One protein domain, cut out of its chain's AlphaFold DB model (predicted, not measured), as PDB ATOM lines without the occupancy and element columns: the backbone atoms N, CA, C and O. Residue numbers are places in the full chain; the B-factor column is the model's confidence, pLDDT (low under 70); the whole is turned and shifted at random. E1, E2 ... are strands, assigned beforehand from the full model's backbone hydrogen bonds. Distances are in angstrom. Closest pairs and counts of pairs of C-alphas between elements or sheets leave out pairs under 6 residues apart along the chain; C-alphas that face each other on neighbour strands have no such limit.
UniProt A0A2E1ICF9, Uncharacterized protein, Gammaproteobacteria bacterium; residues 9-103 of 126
ATOM      1  N   GLY A   9     116.572 158.366 220.331       93.56
ATOM      2  CA  GLY A   9     117.926 158.621 219.839       93.56
ATOM      3  C   GLY A   9     118.524 159.921 220.359       93.56
ATOM      4  O   GLY A   9     117.863 160.688 221.058       93.56
ATOM      5  N   ALA A  10     119.780 160.188 220.003       95.50
ATOM      6  CA  ALA A  10     120.439 161.457 220.291       95.50
ATOM      7  C   ALA A  10     121.472 161.818 219.213       95.50
ATOM      8  O   ALA A  10     122.098 160.935 218.631       95.50
ATOM      9  N   ALA A  11     121.659 163.115 218.971       95.25
ATOM     10  CA  ALA A  11     122.741 163.666 218.163       95.25
ATOM     11  C   ALA A  11     123.598 164.599 219.015       95.25
ATOM     12  O   ALA A  11     123.078 165.481 219.706       95.25
ATOM     13  N   PHE A  12     124.907 164.405 218.929       95.88
ATOM     14  CA  PHE A  12     125.919 165.131 219.687       95.88
ATOM     15  C   PHE A  12     126.676 166.103 218.773       95.88
ATOM     16  O   PHE A  12     126.586 165.974 217.547       95.88
ATOM     17  N   PRO A  13     127.409 167.078 219.340       94.44
ATOM     18  CA  PRO A  13     128.342 167.891 218.569       94.44
ATOM     19  C   PRO A  13     129.296 167.014 217.749       94.44
ATOM     20  O   PRO A  13     129.710 165.946 218.205       94.44
ATOM     21  N   THR A  14     129.618 167.461 216.537       92.88
ATOM     22  CA  THR A  14     130.602 166.791 215.681       92.88
ATOM     23  C   THR A  14     131.973 166.834 216.338       92.88
ATOM     24  O   THR A  14     132.304 167.805 217.022       92.88
ATOM     25  N   LYS A  15     132.776 165.796 216.112       91.88
ATOM     26  CA  LYS A  15     134.197 165.843 216.461       91.88
ATOM     27  C   LYS A  15     134.954 166.752 215.495       91.88
ATOM     28  O   LYS A  15     134.487 166.976 214.380       91.88
ATOM     29  N   ASP A  16     136.134 167.210 215.897       92.00
ATOM     30  CA  ASP A  16     136.972 168.075 215.062       92.00
ATOM     31  C   ASP A  16     137.442 167.366 213.779       92.00
ATOM     32  O   ASP A  16     137.551 168.004 212.733       92.00
ATOM     33  N   GLU A  17     137.660 166.043 213.821       92.94
ATOM     34  CA  GLU A  17     138.008 165.251 212.633       92.94
ATOM     35  C   GLU A  17     136.842 165.041 211.644       92.94
ATOM     36  O   GLU A  17     137.069 164.655 210.494       92.94
ATOM     37  N   GLN A  18     135.597 165.318 212.057       96.06
ATOM     38  CA  GLN A  18     134.403 165.071 211.252       96.06
ATOM     39  C   GLN A  18     133.993 166.294 210.433       96.06
ATOM     40  O   GLN A  18     133.599 167.326 210.974       96.06
ATOM     41  N   ALA A  19     133.976 166.151 209.106       96.50
ATOM     42  CA  ALA A  19     133.582 167.227 208.201       96.50
ATOM     43  C   ALA A  19     132.636 166.744 207.098       96.50
ATOM     44  O   ALA A  19     132.942 165.801 206.372       96.50
ATOM     45  N   LEU A  20     131.497 167.422 206.916       97.00
ATOM     46  CA  LEU A  20     130.651 167.223 205.736       97.00
ATOM     47  C   LEU A  20     131.401 167.718 204.496       97.00
ATOM     48  O   LEU A  20     131.690 168.908 204.390       97.00
ATOM     49  N   ILE A  21     131.665 166.821 203.549       97.75
ATOM     50  CA  ILE A  21     132.439 167.151 202.347       97.75
ATOM     51  C   ILE A  21     131.605 167.129 201.067       97.75
ATOM     52  O   ILE A  21     131.891 167.893 200.150       97.75
ATOM     53  N   LEU A  22     130.575 166.277 200.976       97.94
ATOM     54  CA  LEU A  22     129.759 166.125 199.766       97.94
ATOM     55  C   LEU A  22     128.305 165.787 200.109       97.94
ATOM     56  O   LEU A  22     128.003 165.204 201.151       97.94
ATOM     57  N   THR A  23     127.398 166.101 199.185       98.00
ATOM     58  CA  THR A  23     125.997 165.652 199.212       98.00
ATOM     59  C   THR A  23     125.594 165.150 197.831       98.00
ATOM     60  O   THR A  23     126.181 165.547 196.825       98.00
ATOM     61  N   GLY A  24     124.609 164.255 197.761       97.31
ATOM     62  CA  GLY A  24     124.197 163.686 196.482       97.31
ATOM     63  C   GLY A  24     123.038 162.706 196.583       97.31
ATOM     64  O   GLY A  24     122.251 162.727 197.532       97.31
ATOM     65  N   LYS A  25     122.930 161.840 195.576       97.00
ATOM     66  CA  LYS A  25     121.973 160.734 195.525       97.00
ATOM     67  C   LYS A  25     122.716 159.440 195.219       97.00
ATOM     68  O   LYS A  25     123.628 159.443 194.398       97.00
ATOM     69  N   LEU A  26     122.298 158.351 195.851       96.31
ATOM     70  CA  LEU A  26     122.806 157.008 195.609       96.31
ATOM     71  C   LEU A  26     121.646 156.099 195.209       96.31
ATOM     72  O   LEU A  26     120.666 155.981 195.944       96.31
ATOM     73  N   ASN A  27     121.767 155.448 194.054       96.06
ATOM     74  CA  ASN A  27     120.832 154.411 193.632       96.06
ATOM     75  C   ASN A  27     121.255 153.083 194.259       96.06
ATOM     76  O   ASN A  27     122.337 152.579 193.961       96.06
ATOM     77  N   ARG A  28     120.403 152.502 195.106       91.00
ATOM     78  CA  ARG A  28     120.644 151.198 195.733       91.00
ATOM     79  C   ARG A  28     119.357 150.381 195.699       91.00
ATOM     80  O   ARG A  28     118.370 150.766 196.310       91.00
ATOM     81  N   GLY A  29     119.371 149.259 194.977       88.31
ATOM     82  CA  GLY A  29     118.209 148.363 194.886       88.31
ATOM     83  C   GLY A  29     116.991 148.972 194.181       88.31
ATOM     84  O   GLY A  29     115.869 148.658 194.549       88.31
ATOM     85  N   GLY A  30     117.200 149.863 193.205       91.94
ATOM     86  CA  GLY A  30     116.117 150.546 192.477       91.94
ATOM     87  C   GLY A  30     115.613 151.832 193.141       91.94
ATOM     88  O   GLY A  30     114.966 152.639 192.481       91.94
ATOM     89  N   ASP A  31     115.993 152.079 194.396       91.75
ATOM     90  CA  ASP A  31     115.643 153.295 195.119       91.75
ATOM     91  C   ASP A  31     116.785 154.317 195.092       91.75
ATOM     92  O   ASP A  31     117.896 154.057 195.564       91.75
ATOM     93  N   SER A  32     116.493 155.523 194.601       94.19
ATOM     94  CA  SER A  32     117.388 156.679 194.714       94.19
ATOM     95  C   SER A  32     117.248 157.312 196.097       94.19
ATOM     96  O   SER A  32     116.262 158.007 196.364       94.19
ATOM     97  N   LYS A  33     118.254 157.163 196.960       94.50
ATOM     98  CA  LYS A  33     118.270 157.777 198.295       94.50
ATOM     99  C   LYS A  33     119.187 159.008 198.334       94.50
ATOM    100  O   LYS A  33     120.286 158.964 197.783       94.50
ATOM    101  N   PRO A  34     118.765 160.125 198.948       96.44
ATOM    102  CA  PRO A  34     119.652 161.257 199.216       96.44
ATOM    103  C   PRO A  34     120.719 160.880 200.253       96.44
ATOM    104  O   PRO A  34     120.398 160.288 201.285       96.44
ATOM    105  N   ILE A  35     121.965 161.272 199.989       97.94
ATOM    106  CA  ILE A  35     123.117 160.974 200.842       97.94
ATOM    107  C   ILE A  35     123.922 162.224 201.213       97.94
ATOM    108  O   ILE A  35     123.932 163.220 200.483       97.94
ATOM    109  N   ALA A  36     124.640 162.125 202.326       98.00
ATOM    110  CA  ALA A  36     125.712 163.021 202.739       98.00
ATOM    111  C   ALA A  36     126.993 162.203 202.950       98.00
ATOM    112  O   ALA A  36     126.928 161.088 203.464       98.00
ATOM    113  N   ILE A  37     128.145 162.742 202.553       97.69
ATOM    114  CA  ILE A  37     129.453 162.122 202.789       97.69
ATOM    115  C   ILE A  37     130.210 162.988 203.783       97.69
ATOM    116  O   ILE A  37     130.440 164.175 203.534       97.69
ATOM    117  N   VAL A  38     130.595 162.376 204.893       97.69
ATOM    118  CA  VAL A  38     131.382 162.992 205.958       97.69
ATOM    119  C   VAL A  38     132.765 162.357 205.941       97.69
ATOM    120  O   VAL A  38     132.880 161.132 205.961       97.69
ATOM    121  N   LYS A  39     133.804 163.184 205.872       97.56
ATOM    122  CA  LYS A  39     135.167 162.763 206.182       97.56
ATOM    123  C   LYS A  39     135.263 162.535 207.690       97.56
ATOM    124  O   LYS A  39     134.757 163.362 208.442       97.56
ATOM    125  N   ASP A  40     135.894 161.444 208.093       96.69
ATOM    126  CA  ASP A  40     136.172 161.083 209.486       96.69
ATOM    127  C   ASP A  40     137.547 160.395 209.565       96.69
ATOM    128  O   ASP A  40     138.216 160.209 208.542       96.69
ATOM    129  N   THR A  41     137.959 159.993 210.761       95.69
ATOM    130  CA  THR A  41     139.204 159.264 211.006       95.69
ATOM    131  C   THR A  41     138.913 157.931 211.693       95.69
ATOM    132  O   THR A  41     138.110 157.856 212.626       95.69
ATOM    133  N   ASP A  42     139.541 156.849 211.230       93.12
ATOM    134  CA  ASP A  42     139.391 155.541 211.865       93.12
ATOM    135  C   ASP A  42     140.218 155.413 213.164       93.12
ATOM    136  O   ASP A  42     140.935 156.315 213.590       93.12
ATOM    137  N   HIS A  43     140.136 154.253 213.820       90.19
ATOM    138  CA  HIS A  43     140.864 153.981 215.067       90.19
ATOM    139  C   HIS A  43     142.399 153.978 214.925       90.19
ATOM    140  O   HIS A  43     143.093 153.942 215.941       90.19
ATOM    141  N   LYS A  44     142.930 153.977 213.698       92.81
ATOM    142  CA  LYS A  44     144.365 154.009 213.392       92.81
ATOM    143  C   LYS A  44     144.852 155.396 212.988       92.81
ATOM    144  O   LYS A  44     146.062 155.590 212.918       92.81
ATOM    145  N   GLY A  45     143.948 156.351 212.779       92.06
ATOM    146  CA  GLY A  45     144.301 157.690 212.317       92.06
ATOM    147  C   GLY A  45     144.157 157.887 210.807       92.06
ATOM    148  O   GLY A  45     144.512 158.958 210.319       92.06
ATOM    149  N   ASP A  46     143.647 156.896 210.071       96.12
ATOM    150  CA  ASP A  46     143.500 156.987 208.620       96.12
ATOM    151  C   ASP A  46     142.187 157.686 208.235       96.12
ATOM    152  O   ASP A  46     141.140 157.485 208.858       96.12
ATOM    153  N   ASP A  47     142.239 158.501 207.177       96.31
ATOM    154  CA  ASP A  47     141.064 159.171 206.618       96.31
ATOM    155  C   ASP A  47     140.050 158.145 206.085       96.31
ATOM    156  O   ASP A  47     140.372 157.294 205.252       96.31
ATOM    157  N   VAL A  48     138.787 158.285 206.488       97.38
ATOM    158  CA  VAL A  48     137.668 157.483 205.980       97.38
ATOM    159  C   VAL A  48     136.514 158.361 205.509       97.38
ATOM    160  O   VAL A  48     136.327 159.492 205.958       97.38
ATOM    161  N   LEU A  49     135.720 157.830 204.576       97.69
ATOM    162  CA  LEU A  49     134.514 158.482 204.071       97.69
ATOM    163  C   LEU A  49     133.269 157.738 204.554       97.69
ATOM    164  O   LEU A  49     132.985 156.620 204.123       97.69
ATOM    165  N   CYS A  50     132.500 158.394 205.413       96.62
ATOM    166  CA  CYS A  50     131.252 157.887 205.962       96.62
ATOM    167  C   CYS A  50     130.070 158.372 205.115       96.62
ATOM    168  O   CYS A  50     129.858 159.575 204.952       96.62
ATOM    169  N   VAL A  51     129.280 157.437 204.580       96.88
ATOM    170  CA  VAL A  51     128.088 157.737 203.771       96.88
ATOM    171  C   VAL A  51     126.836 157.629 204.638       96.88
ATOM    172  O   VAL A  51     126.491 156.547 205.107       96.88
ATOM    173  N   TYR A  52     126.127 158.743 204.811       96.69
ATOM    174  CA  TYR A  52     124.880 158.834 205.567       96.69
ATOM    175  C   TYR A  52     123.683 158.964 204.631       96.69
ATOM    176  O   TYR A  52     123.701 159.767 203.701       96.69
ATOM    177  N   GLU A  53     122.615 158.219 204.909       95.56
ATOM    178  CA  GLU A  53     121.319 158.369 204.249       95.56
ATOM    179  C   GLU A  53     120.445 159.362 205.026       95.56
ATOM    180  O   GLU A  53     120.402 159.341 206.258       95.56
ATOM    181  N   ARG A  54     119.721 160.243 204.325       94.56
ATOM    182  CA  ARG A  54     118.763 161.136 204.993       94.56
ATOM    183  C   ARG A  54     117.537 160.343 205.450       94.56
ATOM    184  O   ARG A  54     116.683 160.014 204.630       94.56
ATOM    185  N   VAL A  55     117.417 160.145 206.760       93.44
ATOM    186  CA  VAL A  55     116.311 159.395 207.385       93.44
ATOM    187  C   VAL A  55     115.082 160.235 207.736       93.44
ATOM    188  O   VAL A  55     114.016 159.676 207.940       93.44
ATOM    189  N   ALA A  56     115.201 161.562 207.834       95.06
ATOM    190  CA  ALA A  56     114.087 162.438 208.196       95.06
ATOM    191  C   ALA A  56     114.316 163.884 207.732       95.06
ATOM    192  O   ALA A  56     115.436 164.280 207.397       95.06
ATOM    193  N   VAL A  57     113.254 164.694 207.754       95.62
ATOM    194  CA  VAL A  57     113.332 166.158 207.630       95.62
ATOM    195  C   VAL A  57     112.643 166.768 208.838       95.62
ATOM    196  O   VAL A  57     111.485 166.459 209.100       95.62
ATOM    197  N   MET A  58     113.333 167.649 209.563       96.94
ATOM    198  CA  MET A  58     112.776 168.316 210.737       96.94
ATOM    199  C   MET A  58     112.691 169.826 210.534       96.94
ATOM    200  O   MET A  58     113.578 170.446 209.953       96.94
ATOM    201  N   TYR A  59     111.633 170.417 211.072       97.50
ATOM    202  CA  TYR A  59     111.345 171.843 211.014       97.50
ATOM    203  C   TYR A  59     111.415 172.434 212.414       97.50
ATOM    204  O   TYR A  59     110.968 171.808 213.378       97.50
ATOM    205  N   ARG A  60     111.972 173.643 212.525       97.25
ATOM    206  CA  ARG A  60     112.095 174.353 213.800       97.25
ATOM    207  C   ARG A  60     110.717 174.750 214.323       97.25
ATOM    208  O   ARG A  60     109.948 175.390 213.610       97.25
ATOM    209  N   ASN A  61     110.450 174.441 215.584       96.44
ATOM    210  CA  ASN A  61     109.316 174.974 216.321       96.44
ATOM    211  C   ASN A  61     109.705 176.332 216.923       96.44
ATOM    212  O   ASN A  61     110.622 176.412 217.741       96.44
ATOM    213  N   LYS A  62     109.039 177.408 216.492       94.81
ATOM    214  CA  LYS A  62     109.311 178.771 216.982       94.81
ATOM    215  C   LYS A  62     108.783 179.003 218.399       94.81
ATOM    216  O   LYS A  62     109.330 179.847 219.097       94.81
ATOM    217  N   ASP A  63     107.792 178.221 218.818       93.62
ATOM    218  CA  ASP A  63     107.128 178.355 220.114       93.62
ATOM    219  C   ASP A  63     107.755 177.452 221.184       93.62
ATOM    220  O   ASP A  63     107.363 177.499 222.350       93.62
ATOM    221  N   ALA A  64     108.734 176.616 220.820       92.44
ATOM    222  CA  ALA A  64     109.407 175.735 221.764       92.44
ATOM    223  C   ALA A  64     110.204 176.539 222.795       92.44
ATOM    224  O   ALA A  64     111.109 177.306 222.460       92.44
ATOM    225  N   THR A  65     109.887 176.318 224.068       88.62
ATOM    226  CA  THR A  65     110.585 176.915 225.208       88.62
ATOM    227  C   THR A  65     110.888 175.840 226.242       88.62
ATOM    228  O   THR A  65     110.235 174.796 226.290       88.62
ATOM    229  N   GLU A  66     111.838 176.105 227.136       81.62
ATOM    230  CA  GLU A  66     112.138 175.191 228.248       81.62
ATOM    231  C   GLU A  66     110.911 174.939 229.145       81.62
ATOM    232  O   GLU A  66     110.755 173.856 229.707       81.62
ATOM    233  N   LYS A  67     109.995 175.914 229.236       87.19
ATOM    234  CA  LYS A  67     108.804 175.845 230.093       87.19
ATOM    235  C   LYS A  67     107.707 174.946 229.532       87.19
ATOM    236  O   LYS A  67     107.096 174.195 230.287       87.19
ATOM    237  N   ASN A  68     107.435 175.026 228.228       91.12
ATOM    238  CA  ASN A  68     106.336 174.273 227.615       91.12
ATOM    239  C   ASN A  68     106.731 172.859 227.170       91.12
ATOM    240  O   ASN A  68     105.863 172.103 226.741       91.12
ATOM    241  N   LYS A  69     108.022 172.504 227.285       90.00
ATOM    242  CA  LYS A  69     108.575 171.175 226.967       90.00
ATOM    243  C   LYS A  69     108.240 170.689 225.550       90.00
ATOM    244  O   LYS A  69     108.287 169.490 225.265       90.00
ATOM    245  N   GLN A  70     107.903 171.610 224.648       94.94
ATOM    246  CA  GLN A  70     107.628 171.274 223.261       94.94
ATOM    247  C   GLN A  70     108.927 170.907 222.535       94.94
ATOM    248  O   GLN A  70     109.994 171.428 222.876       94.94
ATOM    249  N   PRO A  71     108.863 170.031 221.519       96.69
ATOM    250  CA  PRO A  71     110.033 169.714 220.715       96.69
ATOM    251  C   PRO A  71     110.529 170.965 219.988       96.69
ATOM    252  O   PRO A  71     109.737 171.702 219.398       96.69
ATOM    253  N   ALA A  72     111.844 171.176 220.010       96.94
ATOM    254  CA  ALA A  72     112.519 172.256 219.298       96.94
ATOM    255  C   ALA A  72     112.488 172.044 217.780       96.94
ATOM    256  O   ALA A  72     112.434 173.008 217.015       96.94
ATOM    257  N   TYR A  73     112.487 170.780 217.351       97.75
ATOM    258  CA  TYR A  73     112.341 170.388 215.958       97.75
ATOM    259  C   TYR A  73     111.366 169.224 215.827       97.75
ATOM    260  O   TYR A  73     111.326 168.347 216.683       97.75
ATOM    261  N   SER A  74     110.590 169.176 214.750       97.06
ATOM    262  CA  SER A  74     109.792 167.989 214.431       97.06
ATOM    263  C   SER A  74     109.525 167.869 212.939       97.06
ATOM    264  O   SER A  74     109.593 168.858 212.208       97.06
ATOM    265  N   GLY A  75     109.197 166.674 212.465       96.44
ATOM    266  CA  GLY A  75     108.832 166.484 211.067       96.44
ATOM    267  C   GLY A  75     108.614 165.027 210.674       96.44
ATOM    268  O   GLY A  75     108.552 164.155 211.545       96.44
ATOM    269  N   PRO A  76     108.402 164.758 209.376       95.75
ATOM    270  CA  PRO A  76     108.275 163.398 208.865       95.75
ATOM    271  C   PRO A  76     109.611 162.644 208.950       95.75
ATOM    272  O   PRO A  76     110.658 163.179 208.575       95.75
ATOM    273  N   CYS A  77     109.546 161.399 209.423       92.19
ATOM    274  CA  CYS A  77     110.648 160.436 209.356       92.19
ATOM    275  C   CYS A  77     110.445 159.528 208.136       92.19
ATOM    276  O   CYS A  77     111.250 159.505 207.214       92.19
ATOM    277  N   ASP A  78     109.281 158.893 208.062       86.75
ATOM    278  CA  ASP A  78     108.828 158.109 206.917       86.75
ATOM    279  C   ASP A  78     107.336 158.430 206.642       86.75
ATOM    280  O   ASP A  78     106.769 159.307 207.308       86.75
ATOM    281  N   PRO A  79     106.670 157.804 205.650       86.25
ATOM    282  CA  PRO A  79     105.267 158.099 205.344       86.25
ATOM    283  C   PRO A  79     104.291 157.919 206.520       86.25
ATOM    284  O   PRO A  79     103.249 158.580 206.555       86.25
ATOM    285  N   GLN A  80     104.612 157.040 207.471       90.62
ATOM    286  CA  GLN A  80     103.756 156.662 208.593       90.62
ATOM    287  C   GLN A  80     104.271 157.166 209.943       90.62
ATOM    288  O   GLN A  80     103.488 157.200 210.888       90.62
ATOM    289  N   ARG A  81     105.528 157.609 210.052       94.25
ATOM    290  CA  ARG A  81     106.147 158.021 211.319       94.25
ATOM    291  C   ARG A  81     106.626 159.467 211.330       94.25
ATOM    292  O   ARG A  81     107.004 160.071 210.323       94.25
ATOM    293  N   ARG A  82     106.646 160.034 212.529       95.19
ATOM    294  CA  ARG A  82     107.125 161.380 212.845       95.19
ATOM    295  C   ARG A  82     108.338 161.280 213.755       95.19
ATOM    296  O   ARG A  82     108.396 160.405 214.607       95.19
ATOM    297  N   ILE A  83     109.264 162.216 213.600       96.56
ATOM    298  CA  ILE A  83     110.368 162.432 214.534       96.56
ATOM    299  C   ILE A  83     110.178 163.776 215.236       96.56
ATOM    300  O   ILE A  83     109.743 164.762 214.629       96.56
ATOM    301  N   ALA A  84     110.504 163.813 216.520       96.94
ATOM    302  CA  ALA A  84     110.549 165.013 217.338       96.94
ATOM    303  C   ALA A  84     111.900 165.087 218.054       96.94
ATOM    304  O   ALA A  84     112.436 164.058 218.459       96.94
ATOM    305  N   GLY A  85     112.446 166.296 218.178       96.81
ATOM    306  CA  GLY A  85     113.749 166.563 218.768       96.81
ATOM    307  C   GLY A  85     113.697 167.640 219.850       96.81
ATOM    308  O   GLY A  85     113.101 168.698 219.636       96.81
ATOM    309  N   TRP A  86     114.352 167.405 220.986       96.94
ATOM    310  CA  TRP A  86     114.443 168.337 222.115       96.94
ATOM    311  C   TRP A  86     115.897 168.663 222.426       96.94
ATOM    312  O   TRP A  86     116.739 167.768 222.469       96.94
ATOM    313  N   TYR A  87     116.197 169.937 222.690       94.38
ATOM    314  CA  TYR A  87     117.501 170.296 223.239       94.38
ATOM    315  C   TYR A  87     117.635 169.723 224.647       94.38
ATOM    316  O   TYR A  87     116.740 169.873 225.475       94.38
ATOM    317  N   GLN A  88     118.764 169.076 224.897       94.50
ATOM    318  CA  GLN A  88     119.141 168.524 226.187       94.50
ATOM    319  C   GLN A  88     120.543 169.004 226.550       94.50
ATOM    320  O   GLN A  88     121.326 169.418 225.691       94.50
ATOM    321  N   SER A  89     120.853 168.967 227.841       93.75
ATOM    322  CA  SER A  89     122.184 169.274 228.362       93.75
ATOM    323  C   SER A  89     122.572 168.232 229.402       93.75
ATOM    324  O   SER A  89     121.749 167.851 230.234       93.75
ATOM    325  N   LYS A  90     123.822 167.772 229.361       92.75
ATOM    326  CA  LYS A  90     124.415 166.901 230.380       92.75
ATOM    327  C   LYS A  90     125.807 167.430 230.715       92.75
ATOM    328  O   LYS A  90     126.729 167.292 229.914       92.75
ATOM    329  N   GLY A  91     125.940 168.054 231.886       92.75
ATOM    330  CA  GLY A  91     127.113 168.878 232.190       92.75
ATOM    331  C   GLY A  91     127.227 170.020 231.178       92.75
ATOM    332  O   GLY A  91     126.222 170.655 230.860       92.75
ATOM    333  N   ASP A  92     128.416 170.207 230.612       92.38
ATOM    334  CA  ASP A  92     128.678 171.245 229.604       92.38
ATOM    335  C   ASP A  92     128.286 170.832 228.173       92.38
ATOM    336  O   ASP A  92     128.302 171.648 227.249       92.38
ATOM    337  N   MET A  93     127.902 169.568 227.960       93.94
ATOM    338  CA  MET A  93     127.546 169.061 226.638       93.94
ATOM    339  C   MET A  93     126.068 169.305 226.330       93.94
ATOM    340  O   MET A  93     125.181 168.724 226.963       93.94
ATOM    341  N   LYS A  94     125.806 170.108 225.295       94.81
ATOM    342  CA  LYS A  94     124.480 170.261 224.684       94.81
ATOM    343  C   LYS A  94     124.307 169.258 223.552       94.81
ATOM    344  O   LYS A  94     125.205 169.089 222.733       94.81
ATOM    345  N   TYR A  95     123.147 168.622 223.488       96.44
ATOM    346  CA  TYR A  95     122.824 167.633 222.464       96.44
ATOM    347  C   TYR A  95     121.336 167.693 222.115       96.44
ATOM    348  O   TYR A  95     120.545 168.349 222.797       96.44
ATOM    349  N   LEU A  96     120.950 167.033 221.028       96.19
ATOM    350  CA  LEU A  96     119.554 166.913 220.620       96.19
ATOM    351  C   LEU A  96     119.094 165.486 220.915       96.19
ATOM    352  O   LEU A  96     119.692 164.548 220.398       96.19
ATOM    353  N   SER A  97     118.074 165.302 221.753       96.44
ATOM    354  CA  SER A  97     117.419 163.999 221.927       96.44
ATOM    355  C   SER A  97     116.269 163.854 220.942       96.44
ATOM    356  O   SER A  97     115.635 164.848 220.594       96.44
ATOM    357  N   PHE A  98     115.983 162.629 220.517       96.44
ATOM    358  CA  PHE A  98     114.943 162.311 219.549       96.44
ATOM    359  C   PHE A  98     113.977 161.272 220.081       96.44
ATOM    360  O   PHE A  98     114.372 160.361 220.808       96.44
ATOM    361  N   LYS A  99     112.733 161.381 219.621       95.38
ATOM    362  CA  LYS A  99     111.729 160.328 219.709       95.38
ATOM    363  C   LYS A  99     111.035 160.171 218.365       95.38
ATOM    364  O   LYS A  99     110.648 161.169 217.749       95.38
ATOM    365  N   VAL A 100     110.872 158.930 217.932       95.00
ATOM    366  CA  VAL A 100     110.062 158.553 216.777       95.00
ATOM    367  C   VAL A 100     108.711 158.046 217.280       95.00
ATOM    368  O   VAL A 100     108.608 157.427 218.337       95.00
ATOM    369  N   SER A 101     107.643 158.384 216.570       93.19
ATOM    370  CA  SER A 101     106.297 157.916 216.891       93.19
ATOM    371  C   SER A 101     105.478 157.737 215.626       93.19
ATOM    372  O   SER A 101     105.677 158.458 214.643       93.19
ATOM    373  N   ASP A 102     104.492 156.850 215.671       91.88
ATOM    374  CA  ASP A 102     103.520 156.737 214.594       91.88
ATOM    375  C   ASP A 102     102.753 158.047 214.402       91.88
ATOM    376  O   ASP A 102     102.495 158.823 215.333       91.88
ATOM    377  N   ARG A 103     102.393 158.321 213.152       83.25
ATOM    378  CA  ARG A 103     101.536 159.439 212.794       83.25
ATOM    379  C   ARG A 103     100.137 159.127 213.309       83.25
ATOM    380  O   ARG A 103      99.459 158.252 212.781       83.25
TER     381      ARG A 103
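Overview. This is residues 9 to 103 of the 126 residues of an uncharacterized protein of Gammaproteobacteria bacterium (UniProt A0A2E1ICF9). Two small, strongly twisted antiparallel sheets make two separate lobes at opposite ends of a loose, flat outline, with an open gap between them bridged by the links E1 to E2 and E4 to E5. One lobe is the sheet E1 - E7 - E6 - E5, the other E2 - E3 - E4. The printed part has 95 residues, no named helix and seven strands, E1 to E7 along the chain; the class is all strand. The radius of gyration of the C-alphas is 16.1 A and the spans are 45 by 39 by 19 A.

Arrangement. E5, residues 73 to 76, E6, residues 81 to 90, and E7, residues 93 to 102, form a meander, each strand the antiparallel neighbour of the one before. In the hairpin of E6 and E7, N 86 and O 97 are 2.9 A apart. In the hairpin of E5 and E6, N 75 and O 83 are 2.9 A apart. The edge strand E1, residues 9 to 11, is antiparallel to E7, with N 11 and O 96 at 2.8 A. The second meander is E2, residues 19 to 28, E3, residues 31 to 41, and E4, residues 47 to 53; N 26 and O 33 are 2.9 A apart, N 38 and O 50 also 2.9 A. E2 and E7 are apart, as are E4 and E5.

Along the chain. C-alpha 9 of E1 is at (117.926, 158.621, 219.839), and C-alpha 102 of E7 at (103.520, 156.737, 214.594). E7 measures 29.6 A, E3 29.0 A, E6 27.9 A and E2 24.1 A. E2 bends by 63 degrees at residue 24, E3 by 56 degrees at residue 34, and E6 by 51 degrees at residue 87.

Size, cuts and confidence. The two farthest C-alphas, of Gly 30 and Lys 67, are 45.9 A apart. The link E4 to E5, residues 54 to 72, is long; its residues 59 to 60 pair antiparallel with residues 73 to 74 of E5. The printed part has no cut, and no printed residue is under 70 in pLDDT.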